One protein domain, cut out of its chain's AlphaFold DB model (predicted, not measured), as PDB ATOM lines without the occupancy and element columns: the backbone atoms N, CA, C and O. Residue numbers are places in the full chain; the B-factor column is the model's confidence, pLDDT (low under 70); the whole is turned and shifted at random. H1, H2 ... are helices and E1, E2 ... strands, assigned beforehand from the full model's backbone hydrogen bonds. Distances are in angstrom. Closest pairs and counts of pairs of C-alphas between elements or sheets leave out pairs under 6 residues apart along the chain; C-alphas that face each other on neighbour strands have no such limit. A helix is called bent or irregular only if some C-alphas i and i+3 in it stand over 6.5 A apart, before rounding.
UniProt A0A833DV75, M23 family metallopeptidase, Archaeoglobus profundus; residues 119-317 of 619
ATOM      1  N   SER A 119     -23.964 -25.034  12.640       40.88
ATOM      2  CA  SER A 119     -24.179 -25.935  13.779       40.88
ATOM      3  C   SER A 119     -23.351 -25.434  14.969       40.88
ATOM      4  O   SER A 119     -22.120 -25.486  14.988       40.88
ATOM      5  N   ARG A 120     -24.036 -24.870  15.966       48.53
ATOM      6  CA  ARG A 120     -23.447 -24.236  17.151       48.53
ATOM      7  C   ARG A 120     -23.200 -25.280  18.256       48.53
ATOM      8  O   ARG A 120     -23.829 -25.282  19.300       48.53
ATOM      9  N   GLY A 121     -22.332 -26.257  17.979       44.19
ATOM     10  CA  GLY A 121     -22.011 -27.340  18.918       44.19
ATOM     11  C   GLY A 121     -20.878 -26.983  19.887       44.19
ATOM     12  O   GLY A 121     -19.741 -26.778  19.455       44.19
ATOM     13  N   GLY A 122     -21.165 -26.957  21.191       45.16
ATOM     14  CA  GLY A 122     -20.157 -26.849  22.252       45.16
ATOM     15  C   GLY A 122     -19.464 -28.176  22.587       45.16
ATOM     16  O   GLY A 122     -20.002 -29.252  22.341       45.16
ATOM     17  N   THR A 123     -18.243 -28.110  23.137       45.66
ATOM     18  CA  THR A 123     -17.426 -29.289  23.514       45.66
ATOM     19  C   THR A 123     -16.946 -29.282  24.973       45.66
ATOM     20  O   THR A 123     -15.998 -30.003  25.296       45.66
ATOM     21  N   SER A 124     -17.535 -28.478  25.869       54.00
ATOM     22  CA  SER A 124     -17.262 -28.636  27.311       54.00
ATOM     23  C   SER A 124     -17.850 -29.967  27.777       54.00
ATOM     24  O   SER A 124     -18.949 -30.320  27.371       54.00
ATOM     25  N   SER A 125     -17.116 -30.744  28.578       59.19
ATOM     26  CA  SER A 125     -17.566 -32.055  29.069       59.19
ATOM     27  C   SER A 125     -18.290 -31.994  30.420       59.19
ATOM     28  O   SER A 125     -18.773 -33.031  30.886       59.19
ATOM     29  N   THR A 126     -18.404 -30.808  31.036       69.94
ATOM     30  CA  THR A 126     -19.041 -30.633  32.354       69.94
ATOM     31  C   THR A 126     -19.994 -29.450  32.479       69.94
ATOM     32  O   THR A 126     -20.808 -29.467  33.401       69.94
ATOM     33  N   ASP A 127     -19.917 -28.452  31.598       83.69
ATOM     34  CA  ASP A 127     -20.643 -27.191  31.784       83.69
ATOM     35  C   ASP A 127     -21.860 -27.083  30.864       83.69
ATOM     36  O   ASP A 127     -21.962 -27.784  29.855       83.69
ATOM     37  N   TRP A 128     -22.781 -26.189  31.228       87.31
ATOM     38  CA  TRP A 128     -23.918 -25.834  30.385       87.31
ATOM     39  C   TRP A 128     -23.442 -25.199  29.082       87.31
ATOM     40  O   TRP A 128     -22.567 -24.334  29.101       87.31
ATOM     41  N   TYR A 129     -24.055 -25.588  27.970       85.19
ATOM     42  CA  TYR A 129     -23.795 -25.005  26.661       85.19
ATOM     43  C   TYR A 129     -25.097 -24.813  25.883       85.19
ATOM     44  O   TYR A 129     -26.066 -25.548  26.076       85.19
ATOM     45  N   ASN A 130     -25.111 -23.817  25.002       85.81
ATOM     46  CA  ASN A 130     -26.201 -23.579  24.063       85.81
ATOM     47  C   ASN A 130     -25.970 -24.445  22.811       85.81
ATOM     48  O   ASN A 130     -24.989 -24.231  22.097       85.81
ATOM     49  N   LEU A 131     -26.811 -25.458  22.581       84.56
ATOM     50  CA  LEU A 131     -26.730 -26.362  21.426       84.56
ATOM     51  C   LEU A 131     -27.366 -25.751  20.169       84.56
ATOM     52  O   LEU A 131     -26.868 -25.961  19.062       84.56
ATOM     53  N   ASN A 132     -28.474 -25.024  20.335       82.69
ATOM     54  CA  ASN A 132     -29.178 -24.345  19.250       82.69
ATOM     55  C   ASN A 132     -29.531 -22.937  19.675       82.69
ATOM     56  O   ASN A 132     -30.449 -22.736  20.460       82.69
ATOM     57  N   ASP A 133     -28.844 -21.976  19.084       85.06
ATOM     58  CA  ASP A 133     -29.066 -20.577  19.394       85.06
ATOM     59  C   ASP A 133     -30.295 -19.988  18.687       85.06
ATOM     60  O   ASP A 133     -30.823 -20.573  17.728       85.06
ATOM     61  N   VAL A 134     -30.720 -18.801  19.115       86.94
ATOM     62  CA  VAL A 134     -31.775 -18.049  18.438       86.94
ATOM     63  C   VAL A 134     -31.349 -17.748  16.999       86.94
ATOM     64  O   VAL A 134     -30.188 -17.481  16.682       86.94
ATOM     65  N   GLY A 135     -32.286 -17.858  16.065       84.06
ATOM     66  CA  GLY A 135     -31.989 -17.662  14.651       84.06
ATOM     67  C   GLY A 135     -31.157 -18.783  14.019       84.06
ATOM     68  O   GLY A 135     -30.862 -18.703  12.824       84.06
ATOM     69  N   ASN A 136     -30.785 -19.840  14.756       81.75
ATOM     70  CA  ASN A 136     -30.161 -21.008  14.145       81.75
ATOM     71  C   ASN A 136     -31.134 -21.632  13.134       81.75
ATOM     72  O   ASN A 136     -32.306 -21.854  13.442       81.75
ATOM     73  N   PHE A 137     -30.670 -21.892  11.912       77.25
ATOM     74  CA  PHE A 137     -31.513 -22.495  10.887       77.25
ATOM     75  C   PHE A 137     -31.421 -24.012  10.997       77.25
ATOM     76  O   PHE A 137     -30.429 -24.612  10.580       77.25
ATOM     77  N   LEU A 138     -32.463 -24.637  11.538       73.25
ATOM     78  CA  LEU A 138     -32.493 -26.086  11.659       73.25
ATOM     79  C   LEU A 138     -32.875 -26.730  10.327       73.25
ATOM     80  O   LEU A 138     -33.898 -26.428   9.705       73.25
ATOM     81  N   TRP A 139     -31.997 -27.628   9.889       65.88
ATOM     82  CA  TRP A 139     -32.147 -28.440   8.698       65.88
ATOM     83  C   TRP A 139     -31.853 -29.885   9.067       65.88
ATOM     84  O   TRP A 139     -30.702 -30.253   9.287       65.88
ATOM     85  N   GLU A 140     -32.887 -30.713   9.147       55.66
ATOM     86  CA  GLU A 140     -32.687 -32.146   9.324       55.66
ATOM     87  C   GLU A 140     -32.743 -32.828   7.950       55.66
ATOM     88  O   GLU A 140     -33.785 -32.859   7.294       55.66
ATOM     89  N   ASP A 141     -31.596 -33.342   7.493       49.75
ATOM     90  CA  ASP A 141     -31.423 -33.942   6.160       49.75
ATOM     91  C   ASP A 141     -32.261 -35.219   5.943       49.75
ATOM     92  O   ASP A 141     -32.559 -35.570   4.800       49.75
ATOM     93  N   ASP A 142     -32.691 -35.891   7.017       47.09
ATOM     94  CA  ASP A 142     -33.368 -37.193   6.937       47.09
ATOM     95  C   ASP A 142     -34.884 -37.150   7.240       47.09
ATOM     96  O   ASP A 142     -35.590 -38.126   6.957       47.09
ATOM     97  N   TRP A 143     -35.427 -36.046   7.780       47.84
ATOM     98  CA  TRP A 143     -36.812 -35.988   8.283       47.84
ATOM     99  C   TRP A 143     -37.568 -34.751   7.771       47.84
ATOM    100  O   TRP A 143     -37.202 -33.599   7.949       47.84
ATOM    101  N   LYS A 144     -38.681 -35.020   7.091       53.97
ATOM    102  CA  LYS A 144     -39.417 -34.132   6.179       53.97
ATOM    103  C   LYS A 144     -40.081 -32.856   6.740       53.97
ATOM    104  O   LYS A 144     -40.904 -32.316   6.003       53.97
ATOM    105  N   TYR A 145     -39.842 -32.374   7.965       52.72
ATOM    106  CA  TYR A 145     -40.915 -31.591   8.613       52.72
ATOM    107  C   TYR A 145     -40.636 -30.242   9.281       52.72
ATOM    108  O   TYR A 145     -41.630 -29.592   9.580       52.72
ATOM    109  N   THR A 146     -39.416 -29.723   9.440       59.41
ATOM    110  CA  THR A 146     -39.267 -28.394  10.085       59.41
ATOM    111  C   THR A 146     -38.055 -27.610   9.587       59.41
ATOM    112  O   THR A 146     -37.013 -27.598  10.227       59.41
ATOM    113  N   GLY A 147     -38.178 -26.948   8.432       72.75
ATOM    114  CA  GLY A 147     -37.191 -25.951   8.003       72.75
ATOM    115  C   GLY A 147     -37.544 -24.567   8.547       72.75
ATOM    116  O   GLY A 147     -38.646 -24.080   8.284       72.75
ATOM    117  N   GLY A 148     -36.628 -23.926   9.272       83.12
ATOM    118  CA  GLY A 148     -36.812 -22.555   9.752       83.12
ATOM    119  C   GLY A 148     -35.794 -22.122  10.807       83.12
ATOM    120  O   GLY A 148     -34.954 -22.907  11.242       83.12
ATOM    121  N   LEU A 149     -35.878 -20.849  11.185       87.00
ATOM    122  CA  LEU A 149     -35.099 -20.241  12.255       87.00
ATOM    123  C   LEU A 149     -35.672 -20.627  13.623       87.00
ATOM    124  O   LEU A 149     -36.891 -20.626  13.819       87.00
ATOM    125  N   HIS A 150     -34.777 -20.945  14.547       90.31
ATOM    126  CA  HIS A 150     -35.074 -21.320  15.921       90.31
ATOM    127  C   HIS A 150     -35.451 -20.083  16.769       90.31
ATOM    128  O   HIS A 150     -34.730 -19.087  16.715       90.31
ATOM    129  N   PRO A 151     -36.566 -20.087  17.528       93.25
ATOM    130  CA  PRO A 151     -37.055 -18.896  18.233       93.25
ATOM    131  C   PRO A 151     -36.451 -18.642  19.618       93.25
ATOM    132  O   PRO A 151     -36.857 -17.696  20.287       93.25
ATOM    133  N   GLY A 152     -35.504 -19.469  20.051       93.50
ATOM    134  CA  GLY A 152     -34.900 -19.394  21.376       93.50
ATOM    135  C   GLY A 152     -33.563 -20.106  21.426       93.50
ATOM    136  O   GLY A 152     -32.944 -20.346  20.395       93.50
ATOM    137  N   GLU A 153     -33.157 -20.474  22.631       92.81
ATOM    138  CA  GLU A 153     -31.925 -21.202  22.908       92.81
ATOM    139  C   GLU A 153     -32.227 -22.579  23.489       92.81
ATOM    140  O   GLU A 153     -33.036 -22.695  24.413       92.81
ATOM    141  N   ASP A 154     -31.541 -23.607  22.993       93.12
ATOM    142  CA  ASP A 154     -31.574 -24.947  23.578       93.12
ATOM    143  C   ASP A 154     -30.348 -25.147  24.470       93.12
ATOM    144  O   ASP A 154     -29.230 -25.346  23.993       93.12
ATOM    145  N   TRP A 155     -30.563 -25.096  25.781       93.00
ATOM    146  CA  TRP A 155     -29.511 -25.265  26.776       93.00
ATOM    147  C   TRP A 155     -29.360 -26.719  27.205       93.00
ATOM    148  O   TRP A 155     -30.334 -27.350  27.632       93.00
ATOM    149  N   ASN A 156     -28.115 -27.196  27.165       91.38
ATOM    150  CA  ASN A 156     -27.752 -28.587  27.371       91.38
ATOM    151  C   ASN A 156     -26.576 -28.796  28.333       91.38
ATOM    152  O   ASN A 156     -25.715 -27.930  28.498       91.38
ATOM    153  N   LEU A 157     -26.512 -29.999  28.903       89.12
ATOM    154  CA  LEU A 157     -25.361 -30.612  29.550       89.12
ATOM    155  C   LEU A 157     -24.880 -31.833  28.743       89.12
ATOM    156  O   LEU A 157     -25.664 -32.579  28.159       89.12
ATOM    157  N   PRO A 158     -23.573 -32.141  28.770       83.88
ATOM    158  CA  PRO A 158     -23.015 -33.246  27.980       83.88
ATOM    159  C   PRO A 158     -23.485 -34.647  28.397       83.88
ATOM    160  O   PRO A 158     -23.341 -35.599  27.631       83.88
ATOM    161  N   ASN A 159     -23.991 -34.797  29.625       84.56
ATOM    162  CA  ASN A 159     -24.323 -36.090  30.234       84.56
ATOM    163  C   ASN A 159     -25.834 -36.280  30.470       84.56
ATOM    164  O   ASN A 159     -26.214 -37.170  31.236       84.56
ATOM    165  N   GLY A 160     -26.672 -35.478  29.807       88.06
ATOM    166  CA  GLY A 160     -28.122 -35.461  29.983       88.06
ATOM    167  C   GLY A 160     -28.582 -34.372  30.950       88.06
ATOM    168  O   GLY A 160     -27.885 -34.018  31.903       88.06
ATOM    169  N   ASP A 161     -29.789 -33.883  30.691       93.00
ATOM    170  CA  ASP A 161     -30.362 -32.654  31.243       93.00
ATOM    171  C   ASP A 161     -31.632 -32.957  32.045       93.00
ATOM    172  O   ASP A 161     -32.099 -32.148  32.846       93.00
ATOM    173  N   ALA A 162     -32.222 -34.131  31.825       96.44
ATOM    174  CA  ALA A 162     -33.455 -34.588  32.430       96.44
ATOM    175  C   ALA A 162     -33.410 -34.482  33.959       96.44
ATOM    176  O   ALA A 162     -32.601 -35.102  34.648       96.44
ATOM    177  N   GLY A 163     -34.359 -33.726  34.507       96.69
ATOM    178  CA  GLY A 163     -34.471 -33.491  35.939       96.69
ATOM    179  C   GLY A 163     -33.633 -32.325  36.453       96.69
ATOM    180  O   GLY A 163     -33.831 -31.947  37.611       96.69
ATOM    181  N   GLU A 164     -32.781 -31.704  35.636       97.31
ATOM    182  CA  GLU A 164     -32.041 -30.511  36.041       97.31
ATOM    183  C   GLU A 164     -32.974 -29.358  36.397       97.31
ATOM    184  O   GLU A 164     -34.086 -29.223  35.880       97.31
ATOM    185  N   ALA A 165     -32.533 -28.549  37.356       98.00
ATOM    186  CA  ALA A 165     -33.315 -27.452  37.901       98.00
ATOM    187  C   ALA A 165     -33.464 -26.301  36.895       98.00
ATOM    188  O   ALA A 165     -32.482 -25.863  36.302       98.00
ATOM    189  N   VAL A 166     -34.684 -25.767  36.785       98.44
ATOM    190  CA  VAL A 166     -34.994 -24.575  35.986       98.44
ATOM    191  C   VAL A 166     -35.487 -23.462  36.902       98.44
ATOM    192  O   VAL A 166     -36.445 -23.641  37.667       98.44
ATOM    193  N   TYR A 167     -34.836 -22.306  36.819       98.50
ATOM    194  CA  TYR A 167     -35.060 -21.162  37.693       98.50
ATOM    195  C   TYR A 167     -35.732 -19.995  36.967       98.50
ATOM    196  O   TYR A 167     -35.527 -19.769  35.775       98.50
ATOM    197  N   SER A 168     -36.509 -19.205  37.708       98.19
ATOM    198  CA  SER A 168     -37.015 -17.932  37.201       98.19
ATOM    199  C   SER A 168     -35.859 -16.954  36.982       98.19
ATOM    200  O   SER A 168     -35.064 -16.720  37.894       98.19
ATOM    201  N   VAL A 169     -35.778 -16.363  35.787       98.06
ATOM    202  CA  VAL A 169     -34.669 -15.473  35.413       98.06
ATOM    203  C   VAL A 169     -34.744 -14.126  36.118       98.06
ATOM    204  O   VAL A 169     -33.719 -13.497  36.347       98.06
ATOM    205  N   ALA A 170     -35.941 -13.690  36.510       96.75
ATOM    206  CA  ALA A 170     -36.180 -12.415  37.169       96.75
ATOM    207  C   ALA A 170     -37.487 -12.449  37.974       96.75
ATOM    208  O   ALA A 170     -38.320 -13.333  37.790       96.75
ATOM    209  N   ASP A 171     -37.697 -11.451  38.832       95.31
ATOM    210  CA  ASP A 171     -38.983 -11.251  39.504       95.31
ATOM    211  C   ASP A 171     -40.112 -11.116  38.468       95.31
ATOM    212  O   ASP A 171     -39.964 -10.434  37.450       95.31
ATOM    213  N   GLY A 172     -41.250 -11.769  38.702       96.81
ATOM    214  CA  GLY A 172     -42.335 -11.754  37.726       96.81
ATOM    215  C   GLY A 172     -43.597 -12.474  38.169       96.81
ATOM    216  O   GLY A 172     -43.758 -12.871  39.325       96.81
ATOM    217  N   LYS A 173     -44.527 -12.630  37.228       97.19
ATOM    218  CA  LYS A 173     -45.815 -13.299  37.424       97.19
ATOM    219  C   LYS A 173     -46.019 -14.346  36.339       97.19
ATOM    220  O   LYS A 173     -45.948 -14.032  35.156       97.19
ATOM    221  N   ILE A 174     -46.348 -15.577  36.723       97.88
ATOM    222  CA  ILE A 174     -46.678 -16.625  35.749       97.88
ATOM    223  C   ILE A 174     -47.982 -16.259  35.043       97.88
ATOM    224  O   ILE A 174     -49.032 -16.158  35.682       97.88
ATOM    225  N   VAL A 175     -47.931 -16.111  33.724       97.62
ATOM    226  CA  VAL A 175     -49.095 -15.785  32.880       97.62
ATOM    227  C   VAL A 175     -49.551 -16.960  32.022       97.62
ATOM    228  O   VAL A 175     -50.709 -17.003  31.611       97.62
ATOM    229  N   TYR A 176     -48.694 -17.965  31.837       97.38
ATOM    230  CA  TYR A 176     -48.994 -19.153  31.046       97.38
ATOM    231  C   TYR A 176     -48.398 -20.406  31.688       97.38
ATOM    232  O   TYR A 176     -47.297 -20.377  32.226       97.38
ATOM    233  N   LEU A 177     -49.152 -21.506  31.632       96.69
ATOM    234  CA  LEU A 177     -48.689 -22.849  31.991       96.69
ATOM    235  C   LEU A 177     -49.576 -23.868  31.270       96.69
ATOM    236  O   LEU A 177     -50.753 -24.015  31.638       96.69
ATOM    237  N   ARG A 178     -49.045 -24.532  30.241       95.19
ATOM    238  CA  ARG A 178     -49.738 -25.559  29.436       95.19
ATOM    239  C   ARG A 178     -48.745 -26.605  28.927       95.19
ATOM    240  O   ARG A 178     -47.544 -26.415  29.058       95.19
ATOM    241  N   THR A 179     -49.245 -27.711  28.381       94.50
ATOM    242  CA  THR A 179     -48.397 -28.671  27.662       94.50
ATOM    243  C   THR A 179     -47.776 -27.995  26.441       94.50
ATOM    244  O   THR A 179     -48.456 -27.193  25.799       94.50
ATOM    245  N   THR A 180     -46.518 -28.320  26.127       91.62
ATOM    246  CA  THR A 180     -45.765 -27.707  25.016       91.62
ATOM    247  C   THR A 180     -46.523 -27.825  23.698       91.62
ATOM    248  O   THR A 180     -46.747 -26.837  23.010       91.62
ATOM    249  N   TYR A 181     -47.003 -29.032  23.389       86.69
ATOM    250  CA  TYR A 181     -47.895 -29.254  22.259       86.69
ATOM    251  C   TYR A 181     -49.338 -29.414  22.735       86.69
ATOM    252  O   TYR A 181     -49.597 -30.060  23.765       86.69
ATOM    253  N   PRO A 182     -50.311 -28.888  21.974       80.06
ATOM    254  CA  PRO A 182     -51.710 -29.171  22.227       80.06
ATOM    255  C   PRO A 182     -51.954 -30.685  22.224       80.06
ATOM    256  O   PRO A 182     -51.592 -31.389  21.284       80.06
ATOM    257  N   ASN A 183     -52.622 -31.185  23.264       81.62
ATOM    258  CA  ASN A 183     -53.103 -32.570  23.374       81.62
ATOM    259  C   ASN A 183     -52.043 -33.664  23.605       81.62
ATOM    260  O   ASN A 183     -52.403 -34.841  23.599       81.62
ATOM    261  N   THR A 184     -50.776 -33.329  23.861       85.00
ATOM    262  CA  THR A 184     -49.774 -34.328  24.266       85.00
ATOM    263  C   THR A 184     -48.833 -33.794  25.337       85.00
ATOM    264  O   THR A 184     -48.451 -32.630  25.329       85.00
ATOM    265  N   THR A 185     -48.449 -34.665  26.268       85.38
ATOM    266  CA  THR A 185     -47.413 -34.378  27.263       85.38
ATOM    267  C   THR A 185     -46.042 -34.837  26.823       85.38
ATOM    268  O   THR A 185     -45.091 -34.510  27.505       85.38
ATOM    269  N   SER A 186     -45.892 -35.596  25.736       90.56
ATOM    270  CA  SER A 186     -44.614 -36.254  25.406       90.56
ATOM    271  C   SER A 186     -43.426 -35.297  25.226       90.56
ATOM    272  O   SER A 186     -42.288 -35.745  25.215       90.56
ATOM    273  N   TYR A 187     -43.690 -33.994  25.116       91.50
ATOM    274  CA  TYR A 187     -42.702 -32.924  24.960       91.50
ATOM    275  C   TYR A 187     -42.610 -31.992  26.178       91.50
ATOM    276  O   TYR A 187     -42.036 -30.905  26.084       91.50
ATOM    277  N   GLY A 188     -43.216 -32.383  27.301       94.94
ATOM    278  CA  GLY A 188     -43.262 -31.601  28.528       94.94
ATOM    279  C   GLY A 188     -44.288 -30.467  28.505       94.94
ATOM    280  O   GLY A 188     -45.361 -30.548  27.892       94.94
ATOM    281  N   TRP A 189     -43.954 -29.426  29.253       96.88
ATOM    282  CA  TRP A 189     -44.768 -28.244  29.494       96.88
ATOM    283  C   TRP A 189     -44.021 -26.977  29.098       96.88
ATOM    284  O   TRP A 189     -42.798 -26.980  28.966       96.88
ATOM    285  N   THR A 190     -44.791 -25.900  28.981       97.56
ATOM    286  CA  THR A 190     -44.311 -24.538  28.788       97.56
ATOM    287  C   THR A 190     -44.832 -23.634  29.902       97.56
ATOM    288  O   THR A 190     -46.042 -23.611  30.169       97.56
ATOM    289  N   ILE A 191     -43.937 -22.865  30.525       98.31
ATOM    290  CA  ILE A 191     -44.246 -21.753  31.438       98.31
ATOM    291  C   ILE A 191     -43.899 -20.437  30.740       98.31
ATOM    292  O   ILE A 191     -42.850 -20.341  30.113       98.31
ATOM    293  N   VAL A 192     -44.748 -19.416  30.898       98.50
ATOM    294  CA  VAL A 192     -44.398 -18.024  30.559       98.50
ATOM    295  C   VAL A 192     -44.511 -17.156  31.802       98.50
ATOM    296  O   VAL A 192     -45.540 -17.188  32.497       98.50
ATOM    297  N   ILE A 193     -43.476 -16.359  32.056       98.56
ATOM    298  CA  ILE A 193     -43.426 -15.375  33.137       98.56
ATOM    299  C   ILE A 193     -43.413 -13.976  32.527       98.56
ATOM    300  O   ILE A 193     -42.583 -13.672  31.682       98.56
ATOM    301  N   GLU A 194     -44.343 -13.129  32.965       98.06
ATOM    302  CA  GLU A 194     -44.370 -11.695  32.673       98.06
ATOM    303  C   GLU A 194     -43.535 -10.958  33.731       98.06
ATOM    304  O   GLU A 194     -43.799 -11.066  34.935       98.06
ATOM    305  N   HIS A 195     -42.542 -10.206  33.273       96.56
ATOM    306  CA  HIS A 195     -41.638  -9.373  34.056       96.56
ATOM    307  C   HIS A 195     -41.929  -7.908  33.770       96.56
ATOM    308  O   HIS A 195     -42.140  -7.537  32.620       96.56
ATOM    309  N   LYS A 196     -41.890  -7.067  34.803       93.50
ATOM    310  CA  LYS A 196     -42.068  -5.621  34.655       93.50
ATOM    311  C   LYS A 196     -40.732  -4.910  34.856       93.50
ATOM    312  O   LYS A 196     -40.163  -5.021  35.934       93.50
ATOM    313  N   LEU A 197     -40.228  -4.172  33.874       87.81
ATOM    314  CA  LEU A 197     -38.967  -3.430  33.988       87.81
ATOM    315  C   LEU A 197     -39.139  -2.102  34.767       87.81
ATOM    316  O   LEU A 197     -40.271  -1.670  35.017       87.81
ATOM    317  N   PRO A 198     -38.046  -1.436  35.203       80.06
ATOM    318  CA  PRO A 198     -38.111  -0.193  35.991       80.06
ATOM    319  C   PRO A 198     -38.800   1.003  35.325       80.06
ATOM    320  O   PRO A 198     -39.277   1.905  36.013       80.06
ATOM    321  N   ASP A 199     -38.867   1.028  34.001       75.12
ATOM    322  CA  ASP A 199     -39.627   2.011  33.218       75.12
ATOM    323  C   ASP A 199     -41.097   1.617  32.998       75.12
ATOM    324  O   ASP A 199     -41.860   2.396  32.425       75.12
ATOM    325  N   ASN A 200     -41.528   0.486  33.563       83.38
ATOM    326  CA  ASN A 200     -42.842  -0.142  33.427       83.38
ATOM    327  C   ASN A 200     -43.107  -0.872  32.108       83.38
ATOM    328  O   ASN A 200     -44.261  -1.260  31.899       83.38
ATOM    329  N   SER A 201     -42.114  -1.083  31.243       85.69
ATOM    330  CA  SER A 201     -42.307  -2.005  30.126       85.69
ATOM    331  C   SER A 201     -42.354  -3.461  30.600       85.69
ATOM    332  O   SER A 201     -42.026  -3.770  31.751       85.69
ATOM    333  N   ASN A 202     -42.825  -4.350  29.725       94.19
ATOM    334  CA  ASN A 202     -42.975  -5.767  30.021       94.19
ATOM    335  C   ASN A 202     -42.003  -6.600  29.181       94.19
ATOM    336  O   ASN A 202     -41.900  -6.398  27.974       94.19
ATOM    337  N   ILE A 203     -41.375  -7.583  29.818       96.62
ATOM    338  CA  ILE A 203     -40.571  -8.632  29.183       96.62
ATOM    339  C   ILE A 203     -41.165  -9.983  29.563       96.62
ATOM    340  O   ILE A 203     -41.700 -10.148  30.657       96.62
ATOM    341  N   TYR A 204     -41.067 -10.961  28.678       98.31
ATOM    342  CA  TYR A 204     -41.573 -12.307  28.883       98.31
ATOM    343  C   TYR A 204     -40.421 -13.295  28.795       98.31
ATOM    344  O   TYR A 204     -39.636 -13.227  27.857       98.31
ATOM    345  N   SER A 205     -40.335 -14.214  29.752       98.62
ATOM    346  CA  SER A 205     -39.470 -15.389  29.641       98.62
ATOM    347  C   SER A 205     -40.316 -16.636  29.421       98.62
ATOM    348  O   SER A 205     -41.360 -16.810  30.063       98.62
ATOM    349  N   ILE A 206     -39.889 -17.480  28.485       98.62
ATOM    350  CA  ILE A 206     -40.588 -18.698  28.069       98.62
ATOM    351  C   ILE A 206     -39.677 -19.887  28.348       98.62
ATOM    352  O   ILE A 206     -38.517 -19.895  27.953       98.62
ATOM    353  N   TYR A 207     -40.216 -20.886  29.039       98.56
ATOM    354  CA  TYR A 207     -39.500 -22.092  29.447       98.56
ATOM    355  C   TYR A 207     -40.243 -23.293  28.903       98.56
ATOM    356  O   TYR A 207     -41.345 -23.578  29.377       98.56
ATOM    357  N   THR A 208     -39.655 -23.992  27.943       97.56
ATOM    358  CA  THR A 208     -40.274 -25.119  27.242       97.56
ATOM    359  C   THR A 208     -39.483 -26.406  27.486       97.56
ATOM    360  O   THR A 208     -38.330 -26.374  27.908       97.56
ATOM    361  N   HIS A 209     -40.132 -27.556  27.277       96.62
ATOM    362  CA  HIS A 209     -39.591 -28.888  27.581       96.62
ATOM    363  C   HIS A 209     -39.335 -29.116  29.071       96.62
ATOM    364  O   HIS A 209     -38.399 -29.803  29.467       96.62
ATOM    365  N   ILE A 210     -40.224 -28.581  29.908       97.75
ATOM    366  CA  ILE A 210     -40.120 -28.689  31.364       97.75
ATOM    367  C   ILE A 210     -41.176 -29.619  31.980       97.75
ATOM    368  O   ILE A 210     -42.188 -29.976  31.371       97.75
ATOM    369  N   THR A 211     -40.948 -30.010  33.228       97.81
ATOM    370  CA  THR A 211     -41.839 -30.778  34.103       97.81
ATOM    371  C   THR A 211     -41.904 -30.124  35.492       97.81
ATOM    372  O   THR A 211     -41.153 -29.189  35.777       97.81
ATOM    373  N   SER A 212     -42.815 -30.575  36.363       97.19
ATOM    374  CA  SER A 212     -42.926 -30.086  37.744       97.19
ATOM    375  C   SER A 212     -41.582 -30.148  38.484       97.19
ATOM    376  O   SER A 212     -40.808 -31.093  38.329       97.19
ATOM    377  N   ASP A 213     -41.352 -29.163  39.354       96.81
ATOM    378  CA  ASP A 213     -40.179 -29.040  40.222       96.81
ATOM    379  C   ASP A 213     -39.950 -30.261  41.136       96.81
ATOM    380  O   ASP A 213     -38.823 -30.504  41.583       96.81
ATOM    381  N   ASN A 214     -40.987 -31.075  41.360       96.12
ATOM    382  CA  ASN A 214     -40.911 -32.309  42.147       96.12
ATOM    383  C   ASN A 214     -40.376 -33.526  41.366       96.12
ATOM    384  O   ASN A 214     -39.991 -34.518  41.987       96.12
ATOM    385  N   ASN A 215     -40.319 -33.479  40.030       96.69
ATOM    386  CA  ASN A 215     -39.856 -34.600  39.203       96.69
ATOM    387  C   ASN A 215     -38.335 -34.544  39.009       96.69
ATOM    388  O   ASN A 215     -37.835 -34.185  37.945       96.69
ATOM    389  N   THR A 216     -37.583 -34.895  40.054       96.88
ATOM    390  CA  THR A 216     -36.108 -34.791  40.092       96.88
ATOM    391  C   THR A 216     -35.370 -35.665  39.077       96.88
ATOM    392  O   THR A 216     -34.173 -35.496  38.913       96.88
ATOM    393  N   ASN A 217     -36.053 -36.608  38.430       95.94
ATOM    394  CA  ASN A 217     -35.519 -37.447  37.354       95.94
ATOM    395  C   ASN A 217     -36.024 -37.025  35.961       95.94
ATOM    396  O   ASN A 217     -35.907 -37.798  35.019       95.94
ATOM    397  N   GLY A 218     -36.696 -35.877  35.853       96.62
ATOM    398  CA  GLY A 218     -37.247 -35.381  34.594       96.62
ATOM    399  C   GLY A 218     -38.550 -36.045  34.153       96.62
ATOM    400  O   GLY A 218     -39.092 -35.662  33.118       96.62
ATOM    401  N   ALA A 219     -39.118 -36.983  34.924       95.81
ATOM    402  CA  ALA A 219     -40.371 -37.639  34.553       95.81
ATOM    403  C   ALA A 219     -41.458 -36.611  34.202       95.81
ATOM    404  O   ALA A 219     -41.706 -35.649  34.940       95.81
ATOM    405  N   ILE A 220     -42.108 -36.796  33.052       95.12
ATOM    406  CA  ILE A 220     -43.051 -35.801  32.553       95.12
ATOM    407  C   ILE A 220     -44.327 -35.786  33.399       95.12
ATOM    408  O   ILE A 220     -44.992 -36.805  33.591       95.12
ATOM    409  N   THR A 221     -44.712 -34.592  33.846       93.81
ATOM    410  CA  THR A 221     -45.979 -34.355  34.543       93.81
ATOM    411  C   THR A 221     -47.154 -34.653  33.610       93.81
ATOM    412  O   THR A 221     -47.242 -34.103  32.511       93.81
ATOM    413  N   ASN A 222     -48.081 -35.506  34.048       86.19
ATOM    414  CA  ASN A 222     -49.270 -35.867  33.273       86.19
ATOM    415  C   ASN A 222     -50.154 -34.627  32.999       86.19
ATOM    416  O   ASN A 222     -50.351 -33.800  33.885       86.19
ATOM    417  N   SER A 223     -50.733 -34.512  31.795       71.06
ATOM    418  CA  SER A 223     -51.543 -33.370  31.325       71.06
ATOM    419  C   SER A 223     -52.754 -33.096  32.205       71.06
ATOM    420  O   SER A 223     -53.194 -31.952  32.315       71.06
ATOM    421  N   SER A 224     -53.280 -34.132  32.856       74.50
ATOM    422  CA  SER A 224     -54.382 -34.014  33.815       74.50
ATOM    423  C   SER A 224     -53.993 -33.321  35.129       74.50
ATOM    424  O   SER A 224     -54.874 -32.815  35.824       74.50
ATOM    425  N   ASN A 225     -52.696 -33.208  35.433       78.62
ATOM    426  CA  ASN A 225     -52.179 -32.770  36.730       78.62
ATOM    427  C   ASN A 225     -51.343 -31.489  36.639       78.62
ATOM    428  O   ASN A 225     -50.269 -31.374  37.226       78.62
ATOM    429  N   LYS A 226     -51.863 -30.456  35.969       87.81
ATOM    430  CA  LYS A 226     -51.263 -29.107  36.017       87.81
ATOM    431  C   LYS A 226     -50.977 -28.636  37.457       87.81
ATOM    432  O   LYS A 226     -50.050 -27.860  37.671       87.81
ATOM    433  N   SER A 227     -51.759 -29.105  38.434       92.12
ATOM    434  CA  SER A 227     -51.608 -28.820  39.867       92.12
ATOM    435  C   SER A 227     -50.286 -29.269  40.487       92.12
ATOM    436  O   SER A 227     -49.972 -28.804  41.579       92.12
ATOM    437  N   ASP A 228     -49.533 -30.150  39.826       93.88
ATOM    438  CA  ASP A 228     -48.269 -30.671  40.354       93.88
ATOM    439  C   ASP A 228     -47.146 -29.626  40.288       93.88
ATOM    440  O   ASP A 228     -46.161 -29.735  41.016       93.88
ATOM    441  N   PHE A 229     -47.285 -28.591  39.452       96.50
ATOM    442  CA  PHE A 229     -46.389 -27.436  39.480       96.50
ATOM    443  C   PHE A 229     -46.648 -26.605  40.737       96.50
ATOM    444  O   PHE A 229     -47.772 -26.138  40.970       96.50
ATOM    445  N   ARG A 230     -45.598 -26.348  41.523       95.19
ATOM    446  CA  ARG A 230     -45.687 -25.481  42.706       95.19
ATOM    447  C   ARG A 230     -46.247 -24.097  42.369       95.19
ATOM    448  O   ARG A 230     -47.078 -23.560  43.110       95.19
ATOM    449  N   TYR A 231     -45.798 -23.519  41.257       94.56
ATOM    450  CA  TYR A 231     -46.237 -22.208  40.805       94.56
ATOM    451  C   TYR A 231     -47.265 -22.328  39.675       94.56
ATOM    452  O   TYR A 231     -47.044 -22.957  38.647       94.56
ATOM    453  N   GLN A 232     -48.426 -21.713  39.891       95.81
ATOM    454  CA  GLN A 232     -49.568 -21.721  38.974       95.81
ATOM    455  C   GLN A 232     -49.734 -20.351  38.310       95.81
ATOM    456  O   GLN A 232     -49.210 -19.351  38.799       95.81
ATOM    457  N   VAL A 233     -50.532 -20.279  37.241       96.00
ATOM    458  CA  VAL A 233     -50.893 -19.001  36.599       96.00
ATOM    459  C   VAL A 233     -51.443 -18.011  37.635       96.00
ATOM    460  O   VAL A 233     -52.300 -18.356  38.452       96.00
ATOM    461  N   GLY A 234     -50.930 -16.782  37.602       94.81
ATOM    462  CA  GLY A 234     -51.219 -15.700  38.540       94.81
ATOM    463  C   GLY A 234     -50.316 -15.663  39.777       94.81
ATOM    464  O   GLY A 234     -50.466 -14.756  40.595       94.81
ATOM    465  N   LYS A 235     -49.397 -16.622  39.953       95.75
ATOM    466  CA  LYS A 235     -48.420 -16.592  41.049       95.75
ATOM    467  C   LYS A 235     -47.253 -15.667  40.731       95.75
ATOM    468  O   LYS A 235     -46.762 -15.660  39.608       95.75
ATOM    469  N   ILE A 236     -46.823 -14.937  41.759       95.62
ATOM    470  CA  ILE A 236     -45.559 -14.208  41.764       95.62
ATOM    471  C   ILE A 236     -44.428 -15.199  42.019       95.62
ATOM    472  O   ILE A 236     -44.570 -16.092  42.860       95.62
ATOM    473  N   VAL A 237     -43.345 -15.020  41.280       96.19
ATOM    474  CA  VAL A 237     -42.068 -15.710  41.445       96.19
ATOM    475  C   VAL A 237     -40.971 -14.664  41.588       96.19
ATOM    476  O   VAL A 237     -41.108 -13.538  41.100       96.19
ATOM    477  N   HIS A 238     -39.905 -15.043  42.276       94.94
ATOM    478  CA  HIS A 238     -38.731 -14.210  42.468       94.94
ATOM    479  C   HIS A 238     -37.554 -14.723  41.640       94.94
ATOM    480  O   HIS A 238     -37.460 -15.918  41.347       94.94
ATOM    481  N   ARG A 239     -36.637 -13.822  41.283       94.19
ATOM    482  CA  ARG A 239     -35.381 -14.159  40.602       94.19
ATOM    483  C   ARG A 239     -34.662 -15.294  41.338       94.19
ATOM    484  O   ARG A 239     -34.353 -15.182  42.524       94.19
ATOM    485  N   GLY A 240     -34.372 -16.376  40.621       94.81
ATOM    486  CA  GLY A 240     -33.705 -17.562  41.156       94.81
ATOM    487  C   GLY A 240     -34.619 -18.569  41.862       94.81
ATOM    488  O   GLY A 240     -34.102 -19.564  42.374       94.81
ATOM    489  N   ASP A 241     -35.939 -18.364  41.891       97.19
ATOM    490  CA  ASP A 241     -36.882 -19.386  42.355       97.19
ATOM    491  C   ASP A 241     -36.822 -20.621  41.450       97.19
ATOM    492  O   ASP A 241     -36.882 -20.493  40.230       97.19
ATOM    493  N   LEU A 242     -36.768 -21.823  42.037       98.06
ATOM    494  CA  LEU A 242     -36.950 -23.081  41.305       98.06
ATOM    495  C   LEU A 242     -38.401 -23.169  40.817       98.06
ATOM    496  O   LEU A 242     -39.310 -23.340  41.633       98.06
ATOM    497  N   ILE A 243     -38.618 -23.054  39.509       98.38
ATOM    498  CA  ILE A 243     -39.962 -23.036  38.910       98.38
ATOM    499  C   ILE A 243     -40.346 -24.361  38.258       98.38
ATOM    500  O   ILE A 243     -41.538 -24.660  38.158       98.38
ATOM    501  N   ALA A 244     -39.360 -25.138  37.811       98.38
ATOM    502  CA  ALA A 244     -39.568 -26.378  37.083       98.38
ATOM    503  C   ALA A 244     -38.285 -27.224  37.046       98.38
ATOM    504  O   ALA A 244     -37.265 -26.867  37.642       98.38
ATOM    505  N   ARG A 245     -38.344 -28.346  36.330       98.25
ATOM    506  CA  ARG A 245     -37.181 -29.142  35.924       98.25
ATOM    507  C   ARG A 245     -37.242 -29.470  34.443       98.25
ATOM    508  O   ARG A 245     -38.334 -29.466  33.881       98.25
ATOM    509  N   ILE A 246     -36.113 -29.783  33.823       98.06
ATOM    510  CA  ILE A 246     -36.087 -30.246  32.429       98.06
ATOM    511  C   ILE A 246     -36.755 -31.621  32.332       98.06
ATOM    512  O   ILE A 246     -36.561 -32.490  33.185       98.06
ATOM    513  N   ALA A 247     -37.597 -31.796  31.320       97.00
ATOM    514  CA  ALA A 247     -38.322 -33.029  31.073       97.00
ATOM    515  C   ALA A 247     -37.443 -34.073  30.366       97.00
ATOM    516  O   ALA A 247     -36.791 -33.770  29.369       97.00
ATOM    517  N   ASP A 248     -37.525 -35.322  30.821       95.31
ATOM    518  CA  ASP A 248     -37.024 -36.503  30.116       95.31
ATOM    519  C   ASP A 248     -37.932 -36.782  28.911       95.31
ATOM    520  O   ASP A 248     -38.936 -37.503  28.995       95.31
ATOM    521  N   LYS A 249     -37.629 -36.128  27.788       84.75
ATOM    522  CA  LYS A 249     -38.176 -36.512  26.489       84.75
ATOM    523  C   LYS A 249     -37.262 -37.588  25.919       84.75
ATOM    524  O   LYS A 249     -36.050 -37.440  25.917       84.75
ATOM    525  N   THR A 250     -37.846 -38.651  25.373       71.44
ATOM    526  CA  THR A 250     -37.149 -39.870  24.910       71.44
ATOM    527  C   THR A 250     -36.033 -39.659  23.871       71.44
ATOM    528  O   THR A 250     -35.387 -40.625  23.469       71.44
ATOM    529  N   SER A 251     -35.822 -38.429  23.400       70.38
ATOM    530  CA  SER A 251     -34.720 -38.022  22.532       70.38
ATOM    531  C   SER A 251     -34.352 -36.551  22.786       70.38
ATOM    532  O   SER A 251     -35.162 -35.666  22.496       70.38
ATOM    533  N   ALA A 252     -33.124 -36.315  23.259       83.25
ATOM    534  CA  ALA A 252     -32.467 -35.007  23.381       83.25
ATOM    535  C   ALA A 252     -33.153 -34.010  24.332       83.25
ATOM    536  O   ALA A 252     -33.490 -32.900  23.922       83.25
ATOM    537  N   ASP A 253     -33.387 -34.423  25.577       92.44
ATOM    538  CA  ASP A 253     -33.692 -33.541  26.708       92.44
ATOM    539  C   ASP A 253     -32.821 -32.275  26.704       92.44
ATOM    540  O   ASP A 253     -31.645 -32.342  26.381       92.44
ATOM    541  N   HIS A 254     -33.459 -31.126  26.950       95.56
ATOM    542  CA  HIS A 254     -32.858 -29.790  27.030       95.56
ATOM    543  C   HIS A 254     -33.880 -28.797  27.584       95.56
ATOM    544  O   HIS A 254     -35.085 -29.080  27.591       95.56
ATOM    545  N   LEU A 255     -33.422 -27.611  27.985       97.06
ATOM    546  CA  LEU A 255     -34.298 -26.459  28.200       97.06
ATOM    547  C   LEU A 255     -34.350 -25.625  26.921       97.06
ATOM    548  O   LEU A 255     -33.331 -25.068  26.533       97.06
ATOM    549  N   HIS A 256     -35.536 -25.485  26.330       97.00
ATOM    550  CA  HIS A 256     -35.761 -24.471  25.299       97.00
ATOM    551  C   HIS A 256     -36.195 -23.176  25.987       97.00
ATOM    552  O   HIS A 256     -37.211 -23.164  26.699       97.00
ATOM    553  N   PHE A 257     -35.414 -22.114  25.821       97.94
ATOM    554  CA  PHE A 257     -35.575 -20.855  26.536       97.94
ATOM    555  C   PHE A 257     -35.701 -19.674  25.575       97.94
ATOM    556  O   PHE A 257     -34.902 -19.525  24.660       97.94
ATOM    557  N   GLU A 258     -36.686 -18.806  25.808       98.06
ATOM    558  CA  GLU A 258     -36.880 -17.595  25.007       98.06
ATOM    559  C   GLU A 258     -37.057 -16.367  25.902       98.06
ATOM    560  O   GLU A 258     -37.655 -16.446  26.983       98.06
ATOM    561  N   ILE A 259     -36.625 -15.211  25.401       97.75
ATOM    562  CA  ILE A 259     -36.978 -13.894  25.932       97.75
ATOM    563  C   ILE A 259     -37.756 -13.132  24.864       97.75
ATOM    564  O   ILE A 259     -37.387 -13.140  23.692       97.75
ATOM    565  N   ARG A 260     -38.835 -12.447  25.265       97.31
ATOM    566  CA  ARG A 260     -39.636 -11.622  24.354       97.31
ATOM    567  C   ARG A 260     -40.058 -10.280  24.937       97.31
ATOM    568  O   ARG A 260     -40.323 -10.177  26.130       97.31
ATOM    569  N   ASN A 261     -40.221  -9.262  24.092       94.88
ATOM    570  CA  ASN A 261     -40.779  -7.952  24.478       94.88
ATOM    571  C   ASN A 261     -42.300  -7.815  24.236       94.88
ATOM    572  O   ASN A 261     -42.917  -6.822  24.624       94.88
ATOM    573  N   LYS A 262     -42.929  -8.829  23.635       95.44
ATOM    574  CA  LYS A 262     -44.385  -8.988  23.479       95.44
ATOM    575  C   LYS A 262     -44.727 -10.466  23.305       95.44
ATOM    576  O   LYS A 262     -43.855 -11.265  22.987       95.44
ATOM    577  N   ILE A 263     -45.989 -10.833  23.532       96.75
ATOM    578  CA  ILE A 263     -46.453 -12.216  23.372       96.75
ATOM    579  C   ILE A 263     -47.969 -12.276  23.128       96.75
ATOM    580  O   ILE A 263     -48.719 -11.500  23.726       96.75
ATOM    581  N   ASP A 264     -48.427 -13.216  22.297       96.56
ATOM    582  CA  ASP A 264     -49.828 -13.655  22.255       96.56
ATOM    583  C   ASP A 264     -49.959 -14.965  23.047       96.56
ATOM    584  O   ASP A 264     -49.316 -15.965  22.764       96.56
ATOM    585  N   LEU A 265     -50.780 -14.970  24.099       95.38
ATOM    586  CA  LEU A 265     -50.958 -16.155  24.948       95.38
ATOM    587  C   LEU A 265     -51.940 -17.186  24.363       95.38
ATOM    588  O   LEU A 265     -52.129 -18.254  24.958       95.38
ATOM    589  N   ASN A 266     -52.613 -16.868  23.253       95.00
ATOM    590  CA  ASN A 266     -53.468 -17.814  22.532       95.00
ATOM    591  C   ASN A 266     -52.674 -18.644  21.526       95.00
ATOM    592  O   ASN A 266     -53.009 -19.812  21.322       95.00
ATOM    593  N   ASP A 267     -51.639 -18.041  20.952       94.94
ATOM    594  CA  ASP A 267     -50.704 -18.648  20.024       94.94
ATOM    595  C   ASP A 267     -49.316 -18.067  20.303       94.94
ATOM    596  O   ASP A 267     -49.084 -16.887  20.068       94.94
ATOM    597  N   LEU A 268     -48.411 -18.878  20.859       95.19
ATOM    598  CA  LEU A 268     -47.066 -18.410  21.203       95.19
ATOM    599  C   LEU A 268     -46.207 -18.162  19.953       95.19
ATOM    600  O   LEU A 268     -45.153 -17.544  20.077       95.19
ATOM    601  N   TYR A 269     -46.616 -18.636  18.775       95.44
ATOM    602  CA  TYR A 269     -45.804 -18.591  17.562       95.44
ATOM    603  C   TYR A 269     -46.643 -18.193  16.332       95.44
ATOM    604  O   TYR A 269     -46.658 -18.923  15.344       95.44
ATOM    605  N   PRO A 270     -47.354 -17.049  16.350       95.75
ATOM    606  CA  PRO A 270     -48.330 -16.713  15.313       95.75
ATOM    607  C   PRO A 270     -47.713 -16.499  13.922       95.75
ATOM    608  O   PRO A 270     -48.445 -16.554  12.930       95.75
ATOM    609  N   ASN A 271     -46.398 -16.253  13.827       95.94
ATOM    610  CA  ASN A 271     -45.677 -16.115  12.562       95.94
ATOM    611  C   ASN A 271     -44.681 -17.255  12.268       95.94
ATOM    612  O   ASN A 271     -43.791 -17.092  11.422       95.94
ATOM    613  N   ASP A 272     -44.823 -18.405  12.928       93.62
ATOM    614  CA  ASP A 272     -44.034 -19.594  12.615       93.62
ATOM    615  C   ASP A 272     -44.529 -20.328  11.356       93.62
ATOM    616  O   ASP A 272     -45.417 -19.891  10.624       93.62
ATOM    617  N   ASN A 273     -43.914 -21.472  11.075       90.88
ATOM    618  CA  ASN A 273     -44.302 -22.383  10.010       90.88
ATOM    619  C   ASN A 273     -45.321 -23.457  10.451       90.88
ATOM    620  O   ASN A 273     -45.494 -24.458   9.755       90.88
ATOM    621  N   GLY A 274     -45.970 -23.295  11.605       89.44
ATOM    622  CA  GLY A 274     -46.858 -24.269  12.244       89.44
ATOM    623  C   GLY A 274     -46.156 -25.335  13.097       89.44
ATOM    624  O   GLY A 274     -46.826 -26.245  13.596       89.44
ATOM    625  N   HIS A 275     -44.830 -25.263  13.250       87.31
ATOM    626  CA  HIS A 275     -44.028 -26.223  14.022       87.31
ATOM    627  C   HIS A 275     -43.079 -25.590  15.055       87.31
ATOM    628  O   HIS A 275     -42.229 -26.295  15.597       87.31
ATOM    629  N   GLY A 276     -43.219 -24.302  15.347       89.19
ATOM    630  CA  GLY A 276     -42.360 -23.553  16.264       89.19
ATOM    631  C   GLY A 276     -41.086 -23.005  15.620       89.19
ATOM    632  O   GLY A 276     -40.167 -22.637  16.338       89.19
ATOM    633  N   TYR A 277     -41.005 -22.955  14.285       90.69
ATOM    634  CA  TYR A 277     -39.846 -22.429  13.551       90.69
ATOM    635  C   TYR A 277     -40.248 -21.339  12.567       90.69
ATOM    636  O   TYR A 277     -41.291 -21.428  11.926       90.69
ATOM    637  N   TYR A 278     -39.389 -20.343  12.371       91.56
ATOM    638  CA  TYR A 278     -39.724 -19.172  11.563       91.56
ATOM    639  C   TYR A 278     -39.169 -19.285  10.147       91.56
ATOM    640  O   TYR A 278     -37.990 -19.561   9.926       91.56
ATOM    641  N   SER A 279     -40.016 -19.036   9.154       89.31
ATOM    642  CA  SER A 279     -39.622 -18.973   7.748       89.31
ATOM    643  C   SER A 279     -40.194 -17.715   7.097       89.31
ATOM    644  O   SER A 279     -41.147 -17.120   7.593       89.31
ATOM    645  N   HIS A 280     -39.604 -17.285   5.977       87.94
ATOM    646  CA  HIS A 280     -39.998 -16.051   5.280       87.94
ATOM    647  C   HIS A 280     -41.473 -15.985   4.846       87.94
ATOM    648  O   HIS A 280     -41.995 -14.894   4.630       87.94
ATOM    649  N   ASP A 281     -42.114 -17.140   4.659       88.50
ATOM    650  CA  ASP A 281     -43.458 -17.292   4.102       88.50
ATOM    651  C   ASP A 281     -44.361 -18.181   4.970       88.50
ATOM    652  O   ASP A 281     -45.393 -18.642   4.482       88.50
ATOM    653  N   GLN A 282     -43.961 -18.445   6.224       88.31
ATOM    654  CA  GLN A 282     -44.659 -19.340   7.163       88.31
ATOM    655  C   GLN A 282     -44.873 -20.758   6.605       88.31
ATOM    656  O   GLN A 282     -45.687 -21.536   7.103       88.31
ATOM    657  N   SER A 283     -44.161 -21.132   5.538       83.19
ATOM    658  CA  SER A 283     -44.263 -22.467   4.976       83.19
ATOM    659  C   SER A 283     -43.280 -23.407   5.661       83.19
ATOM    660  O   SER A 283     -42.150 -23.047   5.998       83.19
ATOM    661  N   ILE A 284     -43.714 -24.659   5.795       72.88
ATOM    662  CA  ILE A 284     -42.893 -25.803   6.215       72.88
ATOM    663  C   ILE A 284     -41.904 -26.195   5.095       72.88
ATOM    664  O   ILE A 284     -41.055 -27.071   5.254       72.88
ATOM    665  N   ILE A 285     -42.027 -25.592   3.902       59.19
ATOM    666  CA  ILE A 285     -41.438 -26.127   2.677       59.19
ATOM    667  C   ILE A 285     -39.939 -25.843   2.620       59.19
ATOM    668  O   ILE A 285     -39.479 -24.762   2.257       59.19
ATOM    669  N   TYR A 286     -39.198 -26.924   2.846       58.59
ATOM    670  CA  TYR A 286     -37.836 -27.178   2.398       58.59
ATOM    671  C   TYR A 286     -37.637 -26.711   0.945       58.59
ATOM    672  O   TYR A 286     -38.007 -27.390  -0.019       58.59
ATOM    673  N   LYS A 287     -37.034 -25.535   0.760       57.94
ATOM    674  CA  LYS A 287     -36.377 -25.175  -0.500       57.94
ATOM    675  C   LYS A 287     -34.892 -25.423  -0.301       57.94
ATOM    676  O   LYS A 287     -34.299 -24.881   0.622       57.94
ATOM    677  N   LYS A 288     -34.286 -26.197  -1.207       58.72
ATOM    678  CA  LYS A 288     -32.846 -26.535  -1.218       58.72
ATOM    679  C   LYS A 288     -31.912 -25.314  -1.188       58.72
ATOM    680  O   LYS A 288     -30.716 -25.458  -0.981       58.72
ATOM    681  N   THR A 289     -32.457 -24.122  -1.403       64.00
ATOM    682  CA  THR A 289     -31.766 -22.841  -1.297       64.00
ATOM    683  C   THR A 289     -32.685 -21.827  -0.614       64.00
ATOM    684  O   THR A 289     -33.691 -21.419  -1.203       64.00
ATOM    685  N   ILE A 290     -32.338 -21.412   0.603       69.44
ATOM    686  CA  ILE A 290     -32.864 -20.198   1.235       69.44
ATOM    687  C   ILE A 290     -31.967 -19.019   0.830       69.44
ATOM    688  O   ILE A 290     -30.743 -19.144   0.841       69.44
ATOM    689  N   THR A 291     -32.547 -17.900   0.390       78.50
ATOM    690  CA  THR A 291     -31.765 -16.696   0.053       78.50
ATOM    691  C   THR A 291     -31.500 -15.854   1.301       78.50
ATOM    692  O   THR A 291     -32.197 -15.998   2.309       78.50
ATOM    693  N   LYS A 292     -30.528 -14.932   1.229       76.44
ATOM    694  CA  LYS A 292     -30.248 -13.956   2.299       76.44
ATOM    695  C   LYS A 292     -31.507 -13.159   2.664       76.44
ATOM    696  O   LYS A 292     -31.804 -12.973   3.839       76.44
ATOM    697  N   GLU A 293     -32.281 -12.756   1.661       80.94
ATOM    698  CA  GLU A 293     -33.537 -12.019   1.826       80.94
ATOM    699  C   GLU A 293     -34.598 -12.846   2.562       80.94
ATOM    700  O   GLU A 293     -35.316 -12.308   3.401       80.94
ATOM    701  N   ASN A 294     -34.676 -14.157   2.307       82.38
ATOM    702  CA  ASN A 294     -35.607 -15.033   3.018       82.38
ATOM    703  C   ASN A 294     -35.233 -15.171   4.500       82.38
ATOM    704  O   ASN A 294     -36.114 -15.163   5.356       82.38
ATOM    705  N   VAL A 295     -33.942 -15.276   4.817       80.88
ATOM    706  CA  VAL A 295     -33.484 -15.311   6.215       80.88
ATOM    707  C   VAL A 295     -33.818 -13.994   6.920       80.88
ATOM    708  O   VAL A 295     -34.426 -14.016   7.985       80.88
ATOM    709  N   LEU A 296     -33.519 -12.849   6.293       80.44
ATOM    710  CA  LEU A 296     -33.868 -11.528   6.833       80.44
ATOM    711  C   LEU A 296     -35.371 -11.386   7.094       80.44
ATOM    712  O   LEU A 296     -35.768 -10.889   8.144       80.44
ATOM    713  N   ARG A 297     -36.204 -11.881   6.174       87.88
ATOM    714  CA  ARG A 297     -37.659 -11.886   6.338       87.88
ATOM    715  C   ARG A 297     -38.127 -12.787   7.480       87.88
ATOM    716  O   ARG A 297     -39.052 -12.426   8.193       87.88
ATOM    717  N   ALA A 298     -37.496 -13.941   7.678       87.69
ATOM    718  CA  ALA A 298     -37.805 -14.807   8.813       87.69
ATOM    719  C   ALA A 298     -37.429 -14.144  10.155       87.69
ATOM    720  O   ALA A 298     -38.209 -14.215  11.099       87.69
ATOM    721  N   PHE A 299     -36.307 -13.417  10.225       87.00
ATOM    722  CA  PHE A 299     -35.965 -12.599  11.397       87.00
ATOM    723  C   PHE A 299     -36.929 -11.424  11.615       87.00
ATOM    724  O   PHE A 299     -37.233 -11.074  12.752       87.00
ATOM    725  N   GLU A 300     -37.436 -10.794  10.550       88.75
ATOM    726  CA  GLU A 300     -38.533  -9.819  10.670       88.75
ATOM    727  C   GLU A 300     -39.757 -10.451  11.338       88.75
ATOM    728  O   GLU A 300     -40.253  -9.883  12.306       88.75
ATOM    729  N   ASN A 301     -40.166 -11.651  10.916       93.12
ATOM    730  CA  ASN A 301     -41.272 -12.382  11.541       93.12
ATOM    731  C   ASN A 301     -40.998 -12.685  13.031       93.12
ATOM    732  O   ASN A 301     -41.873 -12.493  13.870       93.12
ATOM    733  N   MET A 302     -39.772 -13.086  13.388       93.81
ATOM    734  CA  MET A 302     -39.383 -13.306  14.791       93.81
ATOM    735  C   MET A 302     -39.485 -12.023  15.634       93.81
ATOM    736  O   MET A 302     -40.016 -12.044  16.746       93.81
ATOM    737  N   ARG A 303     -39.048 -10.877  15.093       89.19
ATOM    738  CA  ARG A 303     -39.192  -9.559  15.741       89.19
ATOM    739  C   ARG A 303     -40.647  -9.099  15.817       89.19
ATOM    740  O   ARG A 303     -41.061  -8.460  16.791       89.19
ATOM    741  N   GLU A 304     -41.456  -9.433  14.817       93.56
ATOM    742  CA  GLU A 304     -42.906  -9.231  14.854       93.56
ATOM    743  C   GLU A 304     -43.580 -10.043  15.971       93.56
ATOM    744  O   GLU A 304     -44.582  -9.572  16.515       93.56
ATOM    745  N   ASP A 305     -42.963 -11.138  16.417       95.56
ATOM    746  CA  ASP A 305     -43.387 -11.928  17.584       95.56
ATOM    747  C   ASP A 305     -42.645 -11.561  18.876       95.56
ATOM    748  O   ASP A 305     -42.929 -12.103  19.945       95.56
ATOM    749  N   GLY A 306     -41.759 -10.565  18.792       94.56
ATOM    750  CA  GLY A 306     -41.072  -9.953  19.921       94.56
ATOM    751  C   GLY A 306     -39.873 -10.729  20.433       94.56
ATOM    752  O   GLY A 306     -39.442 -10.432  21.542       94.56
ATOM    753  N   ILE A 307     -39.376 -11.711  19.679       94.50
ATOM    754  CA  ILE A 307     -38.239 -12.551  20.066       94.50
ATOM    755  C   ILE A 307     -36.976 -11.697  20.197       94.50
ATOM    756  O   ILE A 307     -36.669 -10.894  19.316       94.50
ATOM    757  N   LEU A 308     -36.271 -11.893  21.308       91.62
ATOM    758  CA  LEU A 308     -34.960 -11.335  21.615       91.62
ATOM    759  C   LEU A 308     -33.979 -12.489  21.835       91.62
ATOM    760  O   LEU A 308     -34.391 -13.567  22.266       91.62
ATOM    761  N   ASP A 309     -32.698 -12.242  21.581       91.38
ATOM    762  CA  ASP A 309     -31.629 -13.182  21.918       91.38
ATOM    763  C   ASP A 309     -31.536 -13.347  23.452       91.38
ATOM    764  O   ASP A 309     -31.292 -12.355  24.152       91.38
ATOM    765  N   PRO A 310     -31.842 -14.536  24.015       93.56
ATOM    766  CA  PRO A 310     -31.974 -14.696  25.459       93.56
ATOM    767  C   PRO A 310     -30.671 -14.487  26.237       93.56
ATOM    768  O   PRO A 310     -30.711 -13.828  27.282       93.56
ATOM    769  N   SER A 311     -29.548 -15.036  25.775       89.19
ATOM    770  CA  SER A 311     -28.250 -14.923  26.449       89.19
ATOM    771  C   SER A 311     -27.709 -13.500  26.381       89.19
ATOM    772  O   SER A 311     -27.392 -12.938  27.435       89.19
ATOM    773  N   ASP A 312     -27.746 -12.873  25.203       84.56
ATOM    774  CA  ASP A 312     -27.385 -11.466  25.019       84.56
ATOM    775  C   ASP A 312     -28.250 -10.548  25.898       84.56
ATOM    776  O   ASP A 312     -27.739  -9.670  26.609       84.56
ATOM    777  N   PHE A 313     -29.571 -10.776  25.916       90.00
ATOM    778  CA  PHE A 313     -30.486 -10.007  26.755       90.00
ATOM    779  C   PHE A 313     -30.163 -10.184  28.239       90.00
ATOM    780  O   PHE A 313     -30.110  -9.195  28.976       90.00
ATOM    781  N   ILE A 314     -29.964 -11.426  28.698       91.12
ATOM    782  CA  ILE A 314     -29.628 -11.719  30.093       91.12
ATOM    783  C   ILE A 314     -28.324 -11.031  30.471       91.12
ATOM    784  O   ILE A 314     -28.285 -10.398  31.526       91.12
ATOM    785  N   ASP A 315     -27.296 -11.106  29.632       84.50
ATOM    786  CA  ASP A 315     -25.992 -10.508  29.894       84.50
ATOM    787  C   ASP A 315     -26.045  -8.980  29.963       84.50
ATOM    788  O   ASP A 315     -25.480  -8.383  30.886       84.50
ATOM    789  N   ASP A 316     -26.811  -8.348  29.076       80.88
ATOM    790  CA  ASP A 316     -27.041  -6.901  29.104       80.88
ATOM    791  C   ASP A 316     -27.914  -6.456  30.280       80.88
ATOM    792  O   ASP A 316     -27.737  -5.359  30.817       80.88
ATOM    793  N   HIS A 317     -28.826  -7.315  30.737       88.31
ATOM    794  CA  HIS A 317     -29.767  -7.006  31.810       88.31
ATOM    795  C   HIS A 317     -29.447  -7.740  33.111       88.31
ATOM    796  O   HIS A 317     -30.311  -7.814  33.991       88.31
TER     797      HIS A 317
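This is residues 119 to 317 of the 619 residues of the protein "M23 family metallopeptidase" of Archaeoglobus profundus (UniProt A0A833DV75). One strongly twisted antiparallel sheet makes the main body, forking at E6: E5 and E4 are on one side of it, and on the other side E8, E2 and E1 follow along its length while E7 and E3 branch off near its end. Short H1 and H3 are on the same face, and a loop-rich part made of H2 and the long links 133 to 152 and 261 to 291 lies to one side of the sheet. The 199 printed residues hold E1 to E6, H1, E7, E8, H2 and H3 in that order, of mixed class, with 81 residues in named elements, under half. The whole is compact, with a radius of gyration of the C-alphas of 16.5 A and spans of 46 by 41 by 36 A.

E1, residues 129 to 132, and E2, residues 153 to 156, form a hairpin, with N 131 and O 154 2.8 A apart. E3, residues 165 to 167, is an edge strand. E4, residues 172 to 181, E5, residues 184 to 196, and E6, residues 202 to 211, form a meander, each strand the antiparallel neighbour of the one before; N 190 and O 178 are 2.8 A apart, and N 195 and O 203 2.7 A. H1, residues 223 to 228, is over E4 at a height over the sheet of 8.7 A, along the strands at 24 degrees on the local plane. E7, residues 242 to 246, is antiparallel to E6, with N 211 and O 245 2.7 A apart, and to E3, with N 166 and O 244 2.9 A apart. E8, residues 255 to 260, is antiparallel to E6, with N 204 and O 260 2.8 A apart, and to E2, with N 153 and O 257 2.8 A apart. H2, residues 292 to 304, is not on the sheet. H3, residues 310 to 316, is on it at a height of 7.5 A, over none of the strands; its closest C-alphas to E8 are Pro 310 and Ile 259, 5.1 A apart. In H2 and H3 every O i to N i+4 pair is within hydrogen-bond range; irregular H1, with C-alphas 224 and 227 8.4 A apart, has 0 of 2, and 1 of 3 O i to N i+3 pairs.

E1 begins at C-alpha 129 (-23.795, -25.005, 26.661). E4 is 24.0 A long and bends by 52 degrees at residue 178, E5 31.5 A and 83 degrees at 187, E6 25.4 A and 65 degrees at 208. H2 is 18.4 A long, and H3 ends at C-alpha 316 (-27.041, -6.901, 29.104).

The C-alphas farthest apart, of Asp 142 and Asp 199, are 47.6 A apart. The printed part has no cut. The links E1 to E2, E6 to H1, H1 to E7 and E8 to H2 are long. Mean pLDDT of the printed part is 87.2; residues 119 to 126, 139 to 146 and 285 to 290 are under 70.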